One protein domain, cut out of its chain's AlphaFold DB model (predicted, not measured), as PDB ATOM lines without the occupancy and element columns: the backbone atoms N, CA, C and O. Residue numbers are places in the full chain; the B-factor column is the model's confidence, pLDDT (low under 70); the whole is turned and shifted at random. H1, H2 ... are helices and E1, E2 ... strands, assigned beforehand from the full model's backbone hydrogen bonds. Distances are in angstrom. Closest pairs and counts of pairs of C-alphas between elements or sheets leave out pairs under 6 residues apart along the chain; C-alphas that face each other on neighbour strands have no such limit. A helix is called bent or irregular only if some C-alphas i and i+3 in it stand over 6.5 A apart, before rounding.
ATOM      1  N   LEU A  36     -25.675   3.063  24.525       80.00
ATOM      2  CA  LEU A  36     -24.795   2.588  25.582       80.00
ATOM      3  C   LEU A  36     -24.483   1.084  25.481       80.00
ATOM      4  O   LEU A  36     -23.326   0.700  25.622       80.00
ATOM      5  N   ASP A  37     -25.466   0.244  25.150       80.94
ATOM      6  CA  ASP A  37     -25.270  -1.202  24.955       80.94
ATOM      7  C   ASP A  37     -24.414  -1.485  23.712       80.94
ATOM      8  O   ASP A  37     -23.645  -2.450  23.649       80.94
ATOM      9  N   THR A  38     -24.499  -0.598  22.717       81.81
ATOM     10  CA  THR A  38     -23.623  -0.641  21.544       81.81
ATOM     11  C   THR A  38     -22.186  -0.285  21.919       81.81
ATOM     12  O   THR A  38     -21.279  -1.045  21.582       81.81
ATOM     13  N   LEU A  39     -21.975   0.795  22.681       84.25
ATOM     14  CA  LEU A  39     -20.649   1.185  23.175       84.25
ATOM     15  C   LEU A  39     -20.024   0.099  24.058       84.25
ATOM     16  O   LEU A  39     -18.870  -0.271  23.849       84.25
ATOM     17  N   LYS A  40     -20.801  -0.479  24.979       85.75
ATOM     18  CA  LYS A  40     -20.364  -1.574  25.852       85.75
ATOM     19  C   LYS A  40     -19.845  -2.771  25.062       85.75
ATOM     20  O   LYS A  40     -18.801  -3.331  25.376       85.75
ATOM     21  N   ARG A  41     -20.537  -3.144  23.987       83.12
ATOM     22  CA  ARG A  41     -20.138  -4.261  23.121       83.12
ATOM     23  C   ARG A  41     -18.933  -3.943  22.234       83.12
ATOM     24  O   ARG A  41     -18.170  -4.854  21.921       83.12
ATOM     25  N   MET A  42     -18.777  -2.686  21.821       83.44
ATOM     26  CA  MET A  42     -17.639  -2.241  21.010       83.44
ATOM     27  C   MET A  42     -16.342  -2.207  21.820       83.44
ATOM     28  O   MET A  42     -15.330  -2.724  21.360       83.44
ATOM     29  N   TYR A  43     -16.385  -1.626  23.020       85.50
ATOM     30  CA  TYR A  43     -15.197  -1.395  23.840       85.50
ATOM     31  C   TYR A  43     -14.939  -2.503  24.875       85.50
ATOM     32  O   TYR A  43     -13.839  -2.556  25.414       85.50
ATOM     33  N   ARG A  44     -15.897  -3.414  25.114       85.81
ATOM     34  CA  ARG A  44     -15.771  -4.583  26.011       85.81
ATOM     35  C   ARG A  44     -15.113  -4.205  27.347       85.81
ATOM     36  O   ARG A  44     -15.653  -3.366  28.060       85.81
ATOM     37  N   ASP A  45     -13.939  -4.757  27.642       80.44
ATOM     38  CA  ASP A  45     -13.194  -4.573  28.897       80.44
ATOM     39  C   ASP A  45     -12.666  -3.141  29.090       80.44
ATOM     40  O   ASP A  45     -12.294  -2.737  30.191       80.44
ATOM     41  N   ALA A  46     -12.644  -2.338  28.022       82.38
ATOM     42  CA  ALA A  46     -12.299  -0.926  28.088       82.38
ATOM     43  C   ALA A  46     -13.485  -0.036  28.498       82.38
ATOM     44  O   ALA A  46     -13.263   1.159  28.685       82.38
ATOM     45  N   PHE A  47     -14.705  -0.573  28.637       87.38
ATOM     46  CA  PHE A  47     -15.923   0.164  28.994       87.38
ATOM     47  C   PHE A  47     -16.403  -0.160  30.412       87.38
ATOM     48  O   PHE A  47     -16.553  -1.321  30.780       87.38
ATOM     49  N   ILE A  48     -16.712   0.876  31.193       82.56
ATOM     50  CA  ILE A  48     -17.151   0.749  32.587       82.56
ATOM     51  C   ILE A  48     -18.333   1.693  32.857       82.56
ATOM     52  O   ILE A  48     -18.288   2.853  32.469       82.56
ATOM     53  N   GLU A  49     -19.378   1.235  33.554       74.88
ATOM     54  CA  GLU A  49     -20.590   2.034  33.870       74.88
ATOM     55  C   GLU A  49     -20.570   2.661  35.275       74.88
ATOM     56  O   GLU A  49     -21.520   3.316  35.694       74.88
ATOM     57  N   GLN A  50     -19.495   2.455  36.037       69.81
ATOM     58  CA  GLN A  50     -19.368   2.963  37.400       69.81
ATOM     59  C   GLN A  50     -17.936   3.442  37.659       69.81
ATOM     60  O   GLN A  50     -17.031   2.607  37.738       69.81
ATOM     61  N   PRO A  51     -17.710   4.756  37.845       65.94
ATOM     62  CA  PRO A  51     -16.408   5.312  38.224       65.94
ATOM     63  C   PRO A  51     -15.721   4.598  39.384       65.94
ATOM     64  O   PRO A  51     -14.501   4.486  39.403       65.94
ATOM     65  N   GLU A  52     -16.511   4.091  40.329       58.12
ATOM     66  CA  GLU A  52     -16.042   3.428  41.549       58.12
ATOM     67  C   GLU A  52     -15.413   2.055  41.290       58.12
ATOM     68  O   GLU A  52     -14.587   1.604  42.077       58.12
ATOM     69  N   SER A  53     -15.793   1.403  40.187       56.25
ATOM     70  CA  SER A  53     -15.273   0.088  39.793       56.25
ATOM     71  C   SER A  53     -13.952   0.165  39.018       56.25
ATOM     72  O   SER A  53     -13.309  -0.856  38.790       56.25
ATOM     73  N   ALA A  54     -13.521   1.368  38.622       62.25
ATOM     74  CA  ALA A  54     -12.249   1.562  37.941       62.25
ATOM     75  C   ALA A  54     -11.094   1.615  38.956       62.25
ATOM     76  O   ALA A  54     -11.065   2.483  39.826       62.25
ATOM     77  N   GLU A  55     -10.106   0.729  38.804       55.97
ATOM     78  CA  GLU A  55      -8.894   0.729  39.641       55.97
ATOM     79  C   GLU A  55      -8.082   2.026  39.505       55.97
ATOM     80  O   GLU A  55      -7.581   2.548  40.501       55.97
ATOM     81  N   ASP A  56      -7.997   2.564  38.280       66.50
ATOM     82  CA  ASP A  56      -7.453   3.892  37.986       66.50
ATOM     83  C   ASP A  56      -8.462   4.721  37.177       66.50
ATOM     84  O   ASP A  56      -8.469   4.685  35.941       66.50
ATOM     85  N   PRO A  57      -9.307   5.526  37.841       68.88
ATOM     86  CA  PRO A  57     -10.282   6.362  37.155       68.88
ATOM     87  C   PRO A  57      -9.656   7.440  36.252       68.88
ATOM     88  O   PRO A  57     -10.348   7.976  35.385       68.88
ATOM     89  N   LYS A  58      -8.361   7.771  36.406       70.50
ATOM     90  CA  LYS A  58      -7.670   8.759  35.551       70.50
ATOM     91  C   LYS A  58      -7.312   8.194  34.174       70.50
ATOM     92  O   LYS A  58      -7.104   8.975  33.240       70.50
ATOM     93  N   ALA A  59      -7.262   6.869  34.039       77.62
ATOM     94  CA  ALA A  59      -7.009   6.178  32.778       77.62
ATOM     95  C   ALA A  59      -8.217   6.193  31.822       77.62
ATOM     96  O   ALA A  59      -8.085   5.786  30.667       77.62
ATOM     97  N   PHE A  60      -9.380   6.675  32.266       83.56
ATOM     98  CA  PHE A  60     -10.626   6.684  31.503       83.56
ATOM     99  C   PHE A  60     -11.051   8.107  31.127       83.56
ATOM    100  O   PHE A  60     -10.812   9.072  31.859       83.56
ATOM    101  N   ASP A  61     -11.716   8.234  29.982       83.88
ATOM    102  CA  ASP A  61     -12.532   9.403  29.671       83.88
ATOM    103  C   ASP A  61     -13.975   9.118  30.065       83.88
ATOM    104  O   ASP A  61     -14.567   8.141  29.602       83.88
ATOM    105  N   TRP A  62     -14.521   9.973  30.925       85.38
ATOM    106  CA  TRP A  62     -15.843   9.787  31.504       85.38
ATOM    107  C   TRP A  62     -16.883  10.667  30.830       85.38
ATOM    108  O   TRP A  62     -16.640  11.824  30.467       85.38
ATOM    109  N   PHE A  63     -18.074  10.108  30.703       86.44
ATOM    110  CA  PHE A  63     -19.206  10.710  30.033       86.44
ATOM    111  C   PHE A  63     -20.477  10.435  30.823       86.44
ATOM    112  O   PHE A  63     -20.588   9.445  31.545       86.44
ATOM    113  N   ARG A  64     -21.444  11.330  30.667       82.00
ATOM    114  CA  ARG A  64     -22.750  11.252  31.304       82.00
ATOM    115  C   ARG A  64     -23.849  11.319  30.258       82.00
ATOM    116  O   ARG A  64     -23.830  12.188  29.376       82.00
ATOM    117  N   THR A  65     -24.781  10.383  30.346       82.19
ATOM    118  CA  THR A  65     -25.959  10.307  29.484       82.19
ATOM    119  C   THR A  65     -27.042  11.292  29.944       82.19
ATOM    120  O   THR A  65     -26.930  11.932  30.987       82.19
ATOM    121  N   LYS A  66     -28.102  11.455  29.142       74.94
ATOM    122  CA  LYS A  66     -29.223  12.358  29.472       74.94
ATOM    123  C   LYS A  66     -30.076  11.851  30.640       74.94
ATOM    124  O   LYS A  66     -30.709  12.655  31.309       74.94
ATOM    125  N   ASP A  67     -30.075  10.541  30.871       75.44
ATOM    126  CA  ASP A  67     -30.672   9.837  32.010       75.44
ATOM    127  C   ASP A  67     -29.714   9.729  33.215       75.44
ATOM    128  O   ASP A  67     -29.923   8.905  34.097       75.44
ATOM    129  N   ASP A  68     -28.668  10.565  33.252       69.00
ATOM    130  CA  ASP A  68     -27.709  10.715  34.361       69.00
ATOM    131  C   ASP A  68     -26.863   9.463  34.672       69.00
ATOM    132  O   ASP A  68     -26.190   9.390  35.697       69.00
ATOM    133  N   ARG A  69     -26.810   8.492  33.750       77.38
ATOM    134  CA  ARG A  69     -25.888   7.353  33.843       77.38
ATOM    135  C   ARG A  69     -24.481   7.801  33.469       77.38
ATOM    136  O   ARG A  69     -24.276   8.495  32.470       77.38
ATOM    137  N   ILE A  70     -23.502   7.373  34.256       82.81
ATOM    138  CA  ILE A  70     -22.089   7.656  34.010       82.81
ATOM    139  C   ILE A  70     -21.459   6.436  33.343       82.81
ATOM    140  O   ILE A  70     -21.753   5.303  33.703       82.81
ATOM    141  N   PHE A  71     -20.578   6.656  32.377       86.06
ATOM    142  CA  PHE A  71     -19.733   5.602  31.833       86.06
ATOM    143  C   PHE A  71     -18.348   6.143  31.492       86.06
ATOM    144  O   PHE A  71     -18.173   7.336  31.245       86.06
ATOM    145  N   GLY A  72     -17.358   5.262  31.502       87.56
ATOM    146  CA  GLY A  72     -15.972   5.554  31.186       87.56
ATOM    147  C   GLY A  72     -15.457   4.606  30.118       87.56
ATOM    148  O   GLY A  72     -15.810   3.427  30.109       87.56
ATOM    149  N   ILE A  73     -14.602   5.119  29.233       88.44
ATOM    150  CA  ILE A  73     -13.857   4.305  28.265       88.44
ATOM    151  C   ILE A  73     -12.357   4.560  28.447       88.44
ATOM    152  O   ILE A  73     -11.949   5.719  28.579       88.44
ATOM    153  N   ARG A  74     -11.526   3.506  28.475       84.38
ATOM    154  CA  ARG A  74     -10.063   3.645  28.620       84.38
ATOM    155  C   ARG A  74      -9.499   4.554  27.529       84.38
ATOM    156  O   ARG A  74      -9.728   4.341  26.341       84.38
ATOM    157  N   ARG A  75      -8.703   5.544  27.935       85.94
ATOM    158  CA  ARG A  75      -8.138   6.584  27.060       85.94
ATOM    159  C   ARG A  75      -7.308   6.038  25.910       85.94
ATOM    160  O   ARG A  75      -7.306   6.642  24.845       85.94
ATOM    161  N   GLU A  76      -6.599   4.940  26.145       86.00
ATOM    162  CA  GLU A  76      -5.737   4.277  25.159       86.00
ATOM    163  C   GLU A  76      -6.533   3.592  24.034       86.00
ATOM    164  O   GLU A  76      -6.015   3.421  22.936       86.00
ATOM    165  N   HIS A  77      -7.807   3.268  24.286       84.88
ATOM    166  CA  HIS A  77      -8.723   2.639  23.331       84.88
ATOM    167  C   HIS A  77      -9.616   3.659  22.605       84.88
ATOM    168  O   HIS A  77     -10.479   3.271  21.823       84.88
ATOM    169  N   LEU A  78      -9.422   4.957  22.860       86.38
ATOM    170  CA  LEU A  78     -10.156   6.041  22.217       86.38
ATOM    171  C   LEU A  78      -9.245   6.833  21.285       86.38
ATOM    172  O   LEU A  78      -8.353   7.563  21.730       86.38
ATOM    173  N   SER A  79      -9.529   6.773  19.986       86.88
ATOM    174  CA  SER A  79      -8.928   7.700  19.031       86.88
ATOM    175  C   SER A  79      -9.412   9.135  19.271       86.88
ATOM    176  O   SER A  79     -10.453   9.395  19.889       86.88
ATOM    177  N   ALA A  80      -8.670  10.107  18.737       83.69
ATOM    178  CA  ALA A  80      -9.049  11.518  18.823       83.69
ATOM    179  C   ALA A  80     -10.441  11.792  18.215       83.69
ATOM    180  O   ALA A  80     -11.221  12.554  18.789       83.69
ATOM    181  N   ASN A  81     -10.766  11.128  17.100       84.00
ATOM    182  CA  ASN A  81     -12.038  11.291  16.397       84.00
ATOM    183  C   ASN A  81     -13.209  10.688  17.187       84.00
ATOM    184  O   ASN A  81     -14.247  11.333  17.332       84.00
ATOM    185  N   GLU A  82     -13.039   9.492  17.755       86.88
ATOM    186  CA  GLU A  82     -14.062   8.863  18.606       86.88
ATOM    187  C   GLU A  82     -14.320   9.690  19.865       86.88
ATOM    188  O   GLU A  82     -15.469   9.952  20.219       86.88
ATOM    189  N   ARG A  83     -13.256  10.195  20.501       86.19
ATOM    190  CA  ARG A  83     -13.368  11.091  21.656       86.19
ATOM    191  C   ARG A  83     -14.171  12.347  21.317       86.19
ATOM    192  O   ARG A  83     -14.963  12.802  22.139       86.19
ATOM    193  N   GLN A  84     -13.984  12.924  20.131       83.94
ATOM    194  CA  GLN A  84     -14.751  14.090  19.694       83.94
ATOM    195  C   GLN A  84     -16.224  13.741  19.443       83.94
ATOM    196  O   GLN A  84     -17.100  14.472  19.899       83.94
ATOM    197  N   LEU A  85     -16.505  12.606  18.799       83.94
ATOM    198  CA  LEU A  85     -17.869  12.128  18.562       83.94
ATOM    199  C   LEU A  85     -18.632  11.874  19.872       83.94
ATOM    200  O   LEU A  85     -19.788  12.278  20.019       83.94
ATOM    201  N   LEU A  86     -17.970  11.261  20.855       86.38
ATOM    202  CA  LEU A  86     -18.540  11.034  22.181       86.38
ATOM    203  C   LEU A  86     -18.842  12.348  22.905       86.38
ATOM    204  O   LEU A  86     -19.914  12.473  23.488       86.38
ATOM    205  N   LYS A  87     -17.967  13.358  22.808       86.25
ATOM    206  CA  LYS A  87     -18.207  14.697  23.384       86.25
ATOM    207  C   LYS A  87     -19.388  15.439  22.750       86.25
ATOM    208  O   LYS A  87     -19.951  16.319  23.392       86.25
ATOM    209  N   LEU A  88     -19.739  15.123  21.503       85.56
ATOM    210  CA  LEU A  88     -20.922  15.680  20.834       85.56
ATOM    211  C   LEU A  88     -22.215  14.971  21.258       85.56
ATOM    212  O   LEU A  88     -23.287  15.569  21.224       85.56
ATOM    213  N   THR A  89     -22.111  13.699  21.650       83.81
ATOM    214  CA  THR A  89     -23.262  12.836  21.956       83.81
ATOM    215  C   THR A  89     -23.592  12.811  23.453       83.81
ATOM    216  O   THR A  89     -24.760  12.730  23.834       83.81
ATOM    217  N   PHE A  90     -22.573  12.915  24.308       86.69
ATOM    218  CA  PHE A  90     -22.667  12.801  25.761       86.69
ATOM    219  C   PHE A  90     -22.003  13.988  26.455       86.69
ATOM    220  O   PHE A  90     -21.097  14.621  25.917       86.69
ATOM    221  N   THR A  91     -22.425  14.267  27.688       82.19
ATOM    222  CA  THR A  91     -21.822  15.346  28.477       82.19
ATOM    223  C   THR A  91     -20.507  14.842  29.067       82.19
ATOM    224  O   THR A  91     -20.544  13.836  29.778       82.19
ATOM    225  N   PRO A  92     -19.353  15.492  28.820       79.06
ATOM    226  CA  PRO A  92     -18.107  15.119  29.477       79.06
ATOM    227  C   PRO A  92     -18.290  15.164  30.993       79.06
ATOM    228  O   PRO A  92     -18.676  16.192  31.551       79.06
ATOM    229  N   TYR A  93     -18.029  14.044  31.651       70.62
ATOM    230  CA  TYR A  93     -18.039  13.955  33.098       70.62
ATOM    231  C   TYR A  93     -16.594  14.068  33.561       70.62
ATOM    232  O   TYR A  93     -15.733  13.300  33.147       70.62
TER     233      TYR A  93
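What this domain is: This is residues 36 to 93 of the 341 residues of the protein "HTH_30 domain-containing protein" of Sporolactobacillus sp. THM7-7 (UniProt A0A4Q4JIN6). A small antiparallel sheet, ordered E2 - E1 - E3, has helix H2 along one face and helix H1 beside its E2 edge. The 58 printed residues run H1, E1, E2, H2, E3, mixed helices and strands; the whole is compact, with radius of gyration of the C-alphas 10.3 A and spans 27 by 25 by 21 A.

How they stand to each other: Inner strand E1, residues 60 to 64, forms a hairpin with E2, residues 70 to 74, at 156 degrees; N 63 and O 71 are 2.8 A apart. E3, residues 91 to 93, is antiparallel to E1 at 131 degrees, with N 64 and O 91 2.8 A apart. H2, residues 80 to 89, is on the sheet at a height of 10.3 A; its closest C-alphas to E1 are Lys 87 and Phe 63, 7.8 A. E2, H2 and E3 form a split strand-helix-strand unit, two strands of one sheet with a helix between them along the chain and E1 between them in the sheet, and its crossover is right-handed. H1, residues 36 to 46, only grazes the sheet; its closest C-alphas to E2 are Ala 46 and Arg 74, 5.1 A. Each O i to N i+4 pair is within hydrogen-bond range in H2, 5 of 7 in H1.

Where its parts are: H1, 13.2 A long, begins at C-alpha 36 (-24.795, 2.588, 25.582) and is irregular, C-alphas 42 and 45 being 9.3 A apart. E1 measures 13.0 A, E2 13.8 A, H2 14.6 A and E3 6.1 A, ending at C-alpha 93 (-18.039, 13.955, 33.098).

The domain as a whole: The printed part has no cut; H1 to E1 is a long link. Residues 50 to 57 and 68 have pLDDT under 70.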